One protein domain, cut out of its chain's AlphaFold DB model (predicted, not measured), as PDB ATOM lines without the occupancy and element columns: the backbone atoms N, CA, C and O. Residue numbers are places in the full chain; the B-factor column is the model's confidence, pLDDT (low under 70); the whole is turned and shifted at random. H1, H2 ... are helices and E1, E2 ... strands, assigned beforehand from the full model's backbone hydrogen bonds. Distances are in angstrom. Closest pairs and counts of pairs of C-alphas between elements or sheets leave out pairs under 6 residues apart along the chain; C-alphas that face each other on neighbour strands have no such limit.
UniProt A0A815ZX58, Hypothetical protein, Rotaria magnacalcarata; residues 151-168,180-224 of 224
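AT A GLANCE: This is residues 151 to 168 and 180 to 224 of the 224 residues of the protein "Hypothetical protein" of Rotaria magnacalcarata (UniProt A0A815ZX58). Picture a long, narrow, twisted sheet of three strands, with one helix, H1, packed slantwise over one of its faces and the other face bare. The long strands E1 and E2 run along the longest axis, E2 and E3 form a hairpin, and the chain then folds back so that H1 covers part of the sheet. The printed part has 63 residues with three named strands and one named helix, in the order E1, E2, E3, H1; the sheet's order is E1 - E2 - E3, all antiparallel. The class is mixed, helices and strands, in two layers, a helix on one face of a sheet. The whole is loose, with a radius of gyration of the C-alphas of 13.4 A, and its outline is flat, spanning 41 by 26 by 14 A.

HOW THE PARTS SIT: Start with E1, residues 154 to 165, an edge strand that bends by 60 degrees at residue 162. Beside it you find E2, residues 181 to 191, the inner strand, antiparallel at 168 degrees; N 157 and O 188 are 2.8 A apart, within hydrogen-bond range, and so are N 190 and O 155, at 2.8 A. Next comes the other edge strand, E3, residues 199 to 205, antiparallel to E2 at 160 degrees, with N 187 and O 201 within hydrogen-bond range at 2.9 A; E2 and E3 are a hairpin. Last look at H1, residues 212 to 223, which is on the sheet at a height over the sheet of 9.1 A. It lies over E2, with 6 of its 12 C-alphas, and only just over E3, with 3; E1 has 2, only just short. On the local plane its line and that of E2 stand at 36 degrees, slantwise to the strands. Its closest C-alphas to E3 are those of Cys 218 and Phe 203, 7.1 A apart; to E2, Cys 218 and Phe 185, 7.3 A; to E1, Val 215 and Tyr 160, 7.6 A. In H1 every O i to N i+4 pair is within hydrogen-bond range.

IN THESE COORDINATES: Find C-alpha 154 at (-40.701, 42.932, -18.534); from there E1 runs 30.7 A to C-alpha 165. E2 runs 32.6 A from C-alpha 181, at (-44.651, 39.044, 11.783), to C-alpha 191. E3 covers 20.0 A from Tyr 199 to Ser 205. H1 covers 17.0 A from Lys 212 and ends with C-alpha 223 at (-35.923, 38.141, -13.476).

THE WHOLE: The C-alphas farthest apart, those of Lys 180 and Gly 193, are 41.3 A apart. Residues 169 to 179 are not printed, and C-alphas 168 and 180 are 9.9 A apart across this cut, in the link from E1 to E2. The links E2 to E3 and E3 to H1 are short. Mean pLDDT of the printed part is 80.7; look for values under 70 at residues 167 to 168, 193 to 196 and 208 to 211.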
ATOM      1  N   ASP A 151     -40.881  41.918 -26.506       81.19
ATOM      2  CA  ASP A 151     -40.568  40.570 -26.009       81.19
ATOM      3  C   ASP A 151     -39.277  40.525 -25.166       81.19
ATOM      4  O   ASP A 151     -38.957  39.512 -24.547       81.19
ATOM      5  N   THR A 152     -38.519  41.627 -25.126       82.00
ATOM      6  CA  THR A 152     -37.291  41.767 -24.333       82.00
ATOM      7  C   THR A 152     -37.503  42.557 -23.043       82.00
ATOM      8  O   THR A 152     -36.611  42.616 -22.194       82.00
ATOM      9  N   THR A 153     -38.689  43.143 -22.864       82.56
ATOM     10  CA  THR A 153     -39.006  44.046 -21.764       82.56
ATOM     11  C   THR A 153     -40.080  43.449 -20.864       82.56
ATOM     12  O   THR A 153     -41.215  43.199 -21.270       82.56
ATOM     13  N   VAL A 154     -39.744  43.305 -19.581       84.19
ATOM     14  CA  VAL A 154     -40.701  42.932 -18.534       84.19
ATOM     15  C   VAL A 154     -41.105  44.174 -17.749       84.19
ATOM     16  O   VAL A 154     -40.275  44.868 -17.161       84.19
ATOM     17  N   VAL A 155     -42.407  44.438 -17.700       87.94
ATOM     18  CA  VAL A 155     -42.984  45.493 -16.865       87.94
ATOM     19  C   VAL A 155     -43.413  44.868 -15.550       87.94
ATOM     20  O   VAL A 155     -44.278  44.002 -15.538       87.94
ATOM     21  N   CYS A 156     -42.829  45.301 -14.434       87.69
ATOM     22  CA  CYS A 156     -43.136  44.762 -13.109       87.69
ATOM     23  C   CYS A 156     -43.758  45.835 -12.210       87.69
ATOM     24  O   CYS A 156     -43.199  46.918 -12.030       87.69
ATOM     25  N   LEU A 157     -44.893  45.508 -11.596       88.94
ATOM     26  CA  LEU A 157     -45.463  46.246 -10.476       88.94
ATOM     27  C   LEU A 157     -45.239  45.432  -9.204       88.94
ATOM     28  O   LEU A 157     -45.824  44.365  -9.057       88.94
ATOM     29  N   ALA A 158     -44.411  45.938  -8.295       90.12
ATOM     30  CA  ALA A 158     -44.117  45.280  -7.030       90.12
ATOM     31  C   ALA A 158     -44.541  46.130  -5.832       90.12
ATOM     32  O   ALA A 158     -44.480  47.362  -5.882       90.12
ATOM     33  N   ASP A 159     -44.934  45.459  -4.755       87.38
ATOM     34  CA  ASP A 159     -45.186  46.043  -3.445       87.38
ATOM     35  C   ASP A 159     -44.479  45.222  -2.360       87.38
ATOM     36  O   ASP A 159     -44.235  44.022  -2.506       87.38
ATOM     37  N   TYR A 160     -44.121  45.882  -1.263       85.81
ATOM     38  CA  TYR A 160     -43.397  45.263  -0.161       85.81
ATOM     39  C   TYR A 160     -43.999  45.681   1.178       85.81
ATOM     40  O   TYR A 160     -43.917  46.836   1.599       85.81
ATOM     41  N   ALA A 161     -44.593  44.709   1.863       82.19
ATOM     42  CA  ALA A 161     -45.173  44.861   3.183       82.19
ATOM     43  C   ALA A 161     -44.197  44.354   4.252       82.19
ATOM     44  O   ALA A 161     -44.090  43.155   4.523       82.19
ATOM     45  N   GLU A 162     -43.508  45.293   4.896       71.88
ATOM     46  CA  GLU A 162     -42.669  45.018   6.061       71.88
ATOM     47  C   GLU A 162     -43.527  44.725   7.298       71.88
ATOM     48  O   GLU A 162     -44.481  45.449   7.594       71.88
ATOM     49  N   ASN A 163     -43.151  43.700   8.070       74.75
ATOM     50  CA  ASN A 163     -43.809  43.335   9.332       74.75
ATOM     51  C   ASN A 163     -45.316  43.050   9.200       74.75
ATOM     52  O   ASN A 163     -46.103  43.335  10.115       74.75
ATOM     53  N   TYR A 164     -45.720  42.458   8.076       78.19
ATOM     54  CA  TYR A 164     -47.063  41.939   7.901       78.19
ATOM     55  C   TYR A 164     -47.381  40.968   9.038       78.19
ATOM     56  O   TYR A 164     -46.682  39.984   9.286       78.19
ATOM     57  N   THR A 165     -48.422  41.301   9.789       79.31
ATOM     58  CA  THR A 165     -48.814  40.536  10.964       79.31
ATOM     59  C   THR A 165     -49.768  39.444  10.518       79.31
ATOM     60  O   THR A 165     -50.899  39.746  10.136       79.31
ATOM     61  N   LEU A 166     -49.313  38.193  10.576       74.31
ATOM     62  CA  LEU A 166     -50.152  37.048  10.246       74.31
ATOM     63  C   LEU A 166     -51.308  36.973  11.248       74.31
ATOM     64  O   LEU A 166     -51.110  37.063  12.464       74.31
ATOM     65  N   GLN A 167     -52.518  36.849  10.719       69.00
ATOM     66  CA  GLN A 167     -53.712  36.547  11.493       69.00
ATOM     67  C   GLN A 167     -54.165  35.155  11.068       69.00
ATOM     68  O   GLN A 167     -54.491  34.967   9.900       69.00
ATOM     69  N   ASP A 168     -54.166  34.192  11.991       61.94
ATOM     70  CA  ASP A 168     -54.847  32.921  11.734       61.94
ATOM     71  C   ASP A 168     -56.355  33.143  11.855       61.94
ATOM     72  O   ASP A 168     -56.820  33.885  12.729       61.94
ATOM     73  N   LYS A 180     -46.997  36.432  14.981       73.38
ATOM     74  CA  LYS A 180     -45.843  36.248  14.093       73.38
ATOM     75  C   LYS A 180     -45.902  37.304  12.987       73.38
ATOM     76  O   LYS A 180     -46.917  37.459  12.309       73.38
ATOM     77  N   GLN A 181     -44.817  38.051  12.840       80.56
ATOM     78  CA  GLN A 181     -44.651  39.044  11.783       80.56
ATOM     79  C   GLN A 181     -43.702  38.499  10.725       80.56
ATOM     80  O   GLN A 181     -42.671  37.918  11.074       80.56
ATOM     81  N   VAL A 182     -44.069  38.699   9.465       84.00
ATOM     82  CA  VAL A 182     -43.305  38.307   8.279       84.00
ATOM     83  C   VAL A 182     -43.202  39.489   7.322       84.00
ATOM     84  O   VAL A 182     -43.980  40.436   7.406       84.00
ATOM     85  N   SER A 183     -42.244  39.433   6.413       85.50
ATOM     86  CA  SER A 183     -42.129  40.368   5.301       85.50
ATOM     87  C   SER A 183     -42.745  39.724   4.064       85.50
ATOM     88  O   SER A 183     -42.454  38.565   3.763       85.50
ATOM     89  N   ILE A 184     -43.616  40.453   3.366       87.06
ATOM     90  CA  ILE A 184     -44.281  39.972   2.150       87.06
ATOM     91  C   ILE A 184     -43.887  40.882   0.997       87.06
ATOM     92  O   ILE A 184     -44.121  42.085   1.051       87.06
ATOM     93  N   PHE A 185     -43.321  40.303  -0.053       89.50
ATOM     94  CA  PHE A 185     -43.137  40.960  -1.337       89.50
ATOM     95  C   PHE A 185     -44.143  40.384  -2.321       89.50
ATOM     96  O   PHE A 185     -44.200  39.169  -2.509       89.50
ATOM     97  N   THR A 186     -44.923  41.240  -2.963       91.56
ATOM     98  CA  THR A 186     -45.819  40.847  -4.048       91.56
ATOM     99  C   THR A 186     -45.381  41.528  -5.327       91.56
ATOM    100  O   THR A 186     -44.961  42.683  -5.316       91.56
ATOM    101  N   ALA A 187     -45.476  40.821  -6.444       91.81
ATOM    102  CA  ALA A 187     -45.223  41.402  -7.748       91.81
ATOM    103  C   ALA A 187     -46.200  40.875  -8.785       91.81
ATOM    104  O   ALA A 187     -46.647  39.733  -8.727       91.81
ATOM    105  N   TYR A 188     -46.518  41.730  -9.745       90.38
ATOM    106  CA  TYR A 188     -47.258  41.374 -10.936       90.38
ATOM    107  C   TYR A 188     -46.461  41.832 -12.150       90.38
ATOM    108  O   TYR A 188     -46.080  43.003 -12.230       90.38
ATOM    109  N   THR A 189     -46.195  40.920 -13.077       88.94
ATOM    110  CA  THR A 189     -45.371  41.189 -14.256       88.94
ATOM    111  C   THR A 189     -46.176  41.057 -15.538       88.94
ATOM    112  O   THR A 189     -47.075  40.227 -15.637       88.94
ATOM    113  N   TRP A 190     -45.840  41.873 -16.532       87.19
ATOM    114  CA  TRP A 190     -46.308  41.765 -17.911       87.19
ATOM    115  C   TRP A 190     -45.092  41.610 -18.818       87.19
ATOM    116  O   TRP A 190     -44.095  42.306 -18.625       87.19
ATOM    117  N   MET A 191     -45.186  40.715 -19.795       80.56
ATOM    118  CA  MET A 191     -44.153  40.476 -20.803       80.56
ATOM    119  C   MET A 191     -44.732  40.848 -22.168       80.56
ATOM    120  O   MET A 191     -45.854  40.433 -22.474       80.56
ATOM    121  N   GLY A 192     -44.010  41.657 -22.947       72.62
ATOM    122  CA  GLY A 192     -44.409  41.973 -24.319       72.62
ATOM    123  C   GLY A 192     -44.498  40.706 -25.175       72.62
ATOM    124  O   GLY A 192     -43.814  39.722 -24.897       72.62
ATOM    125  N   GLY A 193     -45.428  40.690 -26.133       68.00
ATOM    126  CA  GLY A 193     -45.629  39.565 -27.059       68.00
ATOM    127  C   GLY A 193     -46.306  38.315 -26.487       68.00
ATOM    128  O   GLY A 193     -46.654  37.416 -27.247       68.00
ATOM    129  N   SER A 194     -46.547  38.243 -25.174       67.06
ATOM    130  CA  SER A 194     -47.261  37.115 -24.565       67.06
ATOM    131  C   SER A 194     -48.781  37.256 -24.710       67.06
ATOM    132  O   SER A 194     -49.347  38.307 -24.411       67.06
ATOM    133  N   GLU A 195     -49.467  36.172 -25.091       64.69
ATOM    134  CA  GLU A 195     -50.940  36.091 -25.051       64.69
ATOM    135  C   GLU A 195     -51.488  36.082 -23.610       64.69
ATOM    136  O   GLU A 195     -52.679  36.307 -23.374       64.69
ATOM    137  N   VAL A 196     -50.626  35.823 -22.621       69.12
ATOM    138  CA  VAL A 196     -50.999  35.752 -21.208       69.12
ATOM    139  C   VAL A 196     -50.984  37.149 -20.590       69.12
ATOM    140  O   VAL A 196     -50.007  37.886 -20.682       69.12
ATOM    141  N   ASN A 197     -52.045  37.491 -19.853       72.12
ATOM    142  CA  ASN A 197     -52.251  38.801 -19.216       72.12
ATOM    143  C   ASN A 197     -51.321  39.108 -18.010       72.12
ATOM    144  O   ASN A 197     -51.643  39.953 -17.163       72.12
ATOM    145  N   GLY A 198     -50.154  38.465 -17.944       82.50
ATOM    146  CA  GLY A 198     -49.131  38.625 -16.915       82.50
ATOM    147  C   GLY A 198     -49.084  37.517 -15.857       82.50
ATOM    148  O   GLY A 198     -49.903  36.600 -15.862       82.50
ATOM    149  N   TYR A 199     -48.113  37.615 -14.945       87.38
ATOM    150  CA  TYR A 199     -47.840  36.626 -13.895       87.38
ATOM    151  C   TYR A 199     -47.797  37.271 -12.510       87.38
ATOM    152  O   TYR A 199     -47.263  38.366 -12.340       87.38
ATOM    153  N   SER A 200     -48.339  36.582 -11.502       90.62
ATOM    154  CA  SER A 200     -48.322  37.034 -10.107       90.62
ATOM    155  C   SER A 200     -47.304  36.255  -9.279       90.62
ATOM    156  O   SER A 200     -47.335  35.024  -9.263       90.62
ATOM    157  N   PHE A 201     -46.484  36.969  -8.516       90.44
ATOM    158  CA  PHE A 201     -45.486  36.425  -7.601       90.44
ATOM    159  C   PHE A 201     -45.744  36.896  -6.171       90.44
ATOM    160  O   PHE A 201     -46.137  38.042  -5.931       90.44
ATOM    161  N   GLY A 202     -45.483  36.011  -5.213       90.94
ATOM    162  CA  GLY A 202     -45.523  36.308  -3.788       90.94
ATOM    163  C   GLY A 202     -44.343  35.648  -3.090       90.94
ATOM    164  O   GLY A 202     -44.251  34.424  -3.065       90.94
ATOM    165  N   PHE A 203     -43.460  36.452  -2.503       88.50
ATOM    166  CA  PHE A 203     -42.366  35.971  -1.668       88.50
ATOM    167  C   PHE A 203     -42.665  36.313  -0.213       88.50
ATOM    168  O   PHE A 203     -42.953  37.462   0.128       88.50
ATOM    169  N   VAL A 204     -42.583  35.307   0.651       87.88
ATOM    170  CA  VAL A 204     -42.755  35.464   2.095       87.88
ATOM    171  C   VAL A 204     -41.421  35.177   2.757       87.88
ATOM    172  O   VAL A 204     -40.804  34.146   2.500       87.88
ATOM    173  N   SER A 205     -40.978  36.087   3.617       83.94
ATOM    174  CA  SER A 205     -39.729  35.947   4.355       83.94
ATOM    175  C   SER A 205     -39.934  36.212   5.842       83.94
ATOM    176  O   SER A 205     -40.711  37.075   6.245       83.94
ATOM    177  N   ASP A 206     -39.213  35.475   6.676       81.38
ATOM    178  CA  ASP A 206     -39.117  35.684   8.120       81.38
ATOM    179  C   ASP A 206     -38.031  36.708   8.507       81.38
ATOM    180  O   ASP A 206     -37.876  37.044   9.687       81.38
ATOM    181  N   LEU A 207     -37.306  37.254   7.522       72.75
ATOM    182  CA  LEU A 207     -36.322  38.312   7.714       72.75
ATOM    183  C   LEU A 207     -36.999  39.604   8.190       72.75
ATOM    184  O   LEU A 207     -37.695  40.297   7.449       72.75
ATOM    185  N   LYS A 208     -36.723  39.954   9.451       64.38
ATOM    186  CA  LYS A 208     -37.153  41.206  10.104       64.38
ATOM    187  C   LYS A 208     -36.151  42.353   9.948       64.38
ATOM    188  O   LYS A 208     -36.356  43.436  10.489       64.38
ATOM    189  N   LYS A 209     -35.013  42.107   9.291       65.25
ATOM    190  CA  LYS A 209     -34.002  43.143   9.058       65.25
ATOM    191  C   LYS A 209     -34.466  44.033   7.909       65.25
ATOM    192  O   LYS A 209     -34.602  43.572   6.783       65.25
ATOM    193  N   HIS A 210     -34.696  45.301   8.231       59.78
ATOM    194  CA  HIS A 210     -35.110  46.358   7.310       59.78
ATOM    195  C   HIS A 210     -33.964  46.759   6.378       59.78
ATOM    196  O   HIS A 210     -33.329  47.794   6.590       59.78
ATOM    197  N   ASP A 211     -33.664  45.933   5.378       67.75
ATOM    198  CA  ASP A 211     -32.619  46.248   4.412       67.75
ATOM    199  C   ASP A 211     -33.099  46.130   2.967       67.75
ATOM    200  O   ASP A 211     -33.912  45.276   2.611       67.75
ATOM    201  N   LYS A 212     -32.555  46.996   2.110       77.00
ATOM    202  CA  LYS A 212     -32.884  47.052   0.679       77.00
ATOM    203  C   LYS A 212     -32.501  45.763  -0.044       77.00
ATOM    204  O   LYS A 212     -33.049  45.484  -1.105       77.00
ATOM    205  N   PHE A 213     -31.593  44.978   0.538       81.31
ATOM    206  CA  PHE A 213     -31.152  43.700  -0.009       81.31
ATOM    207  C   PHE A 213     -32.301  42.708  -0.192       81.31
ATOM    208  O   PHE A 213     -32.336  42.052  -1.219       81.31
ATOM    209  N   THR A 214     -33.280  42.646   0.721       80.69
ATOM    210  CA  THR A 214     -34.409  41.707   0.581       80.69
ATOM    211  C   THR A 214     -35.231  41.994  -0.673       80.69
ATOM    212  O   THR A 214     -35.564  41.077  -1.414       80.69
ATOM    213  N   VAL A 215     -35.498  43.273  -0.957       82.62
ATOM    214  CA  VAL A 215     -36.212  43.689  -2.171       82.62
ATOM    215  C   VAL A 215     -35.390  43.391  -3.426       82.62
ATOM    216  O   VAL A 215     -35.941  42.902  -4.407       82.62
ATOM    217  N   VAL A 216     -34.078  43.647  -3.395       85.56
ATOM    218  CA  VAL A 216     -33.178  43.337  -4.520       85.56
ATOM    219  C   VAL A 216     -33.163  41.838  -4.808       85.56
ATOM    220  O   VAL A 216     -33.365  41.454  -5.949       85.56
ATOM    221  N   THR A 217     -33.026  40.994  -3.784       86.50
ATOM    222  CA  THR A 217     -33.051  39.536  -3.946       86.50
ATOM    223  C   THR A 217     -34.387  39.046  -4.510       86.50
ATOM    224  O   THR A 217     -34.392  38.209  -5.406       86.50
ATOM    225  N   CYS A 218     -35.525  39.586  -4.054       86.38
ATOM    226  CA  CYS A 218     -36.829  39.251  -4.641       86.38
ATOM    227  C   CYS A 218     -36.921  39.641  -6.126       86.38
ATOM    228  O   CYS A 218     -37.501  38.896  -6.910       86.38
ATOM    229  N   LEU A 219     -36.347  40.782  -6.519       86.75
ATOM    230  CA  LEU A 219     -36.312  41.214  -7.919       86.75
ATOM    231  C   LEU A 219     -35.360  40.361  -8.768       86.75
ATOM    232  O   LEU A 219     -35.704  40.036  -9.896       86.75
ATOM    233  N   GLU A 220     -34.202  39.968  -8.236       87.19
ATOM    234  CA  GLU A 220     -33.264  39.067  -8.918       87.19
ATOM    235  C   GLU A 220     -33.897  37.699  -9.184       87.19
ATOM    236  O   GLU A 220     -33.792  37.195 -10.296       87.19
ATOM    237  N   ILE A 221     -34.610  37.135  -8.202       86.31
ATOM    238  CA  ILE A 221     -35.347  35.871  -8.368       86.31
ATOM    239  C   ILE A 221     -36.464  36.008  -9.410       86.31
ATOM    240  O   ILE A 221     -36.749  35.059 -10.126       86.31
ATOM    241  N   LEU A 222     -37.109  37.174  -9.498       84.75
ATOM    242  CA  LEU A 222     -38.213  37.411 -10.432       84.75
ATOM    243  C   LEU A 222     -37.754  37.552 -11.894       84.75
ATOM    244  O   LEU A 222     -38.559  37.335 -12.794       84.75
ATOM    245  N   VAL A 223     -36.496  37.935 -12.130       78.75
ATOM    246  CA  VAL A 223     -35.923  38.141 -13.476       78.75
ATOM    247  C   VAL A 223     -35.158  36.907 -13.990       78.75
ATOM    248  O   VAL A 223     -34.825  36.860 -15.174       78.75
ATOM    249  N   GLN A 224     -34.877  35.923 -13.127       72.31
ATOM    250  CA  GLN A 224     -34.298  34.622 -13.501       72.31
ATOM    251  C   GLN A 224     -35.319  33.716 -14.188       72.31
ATOM    252  O   GLN A 224     -34.895  33.016 -15.135       72.31
TER     253      GLN A 224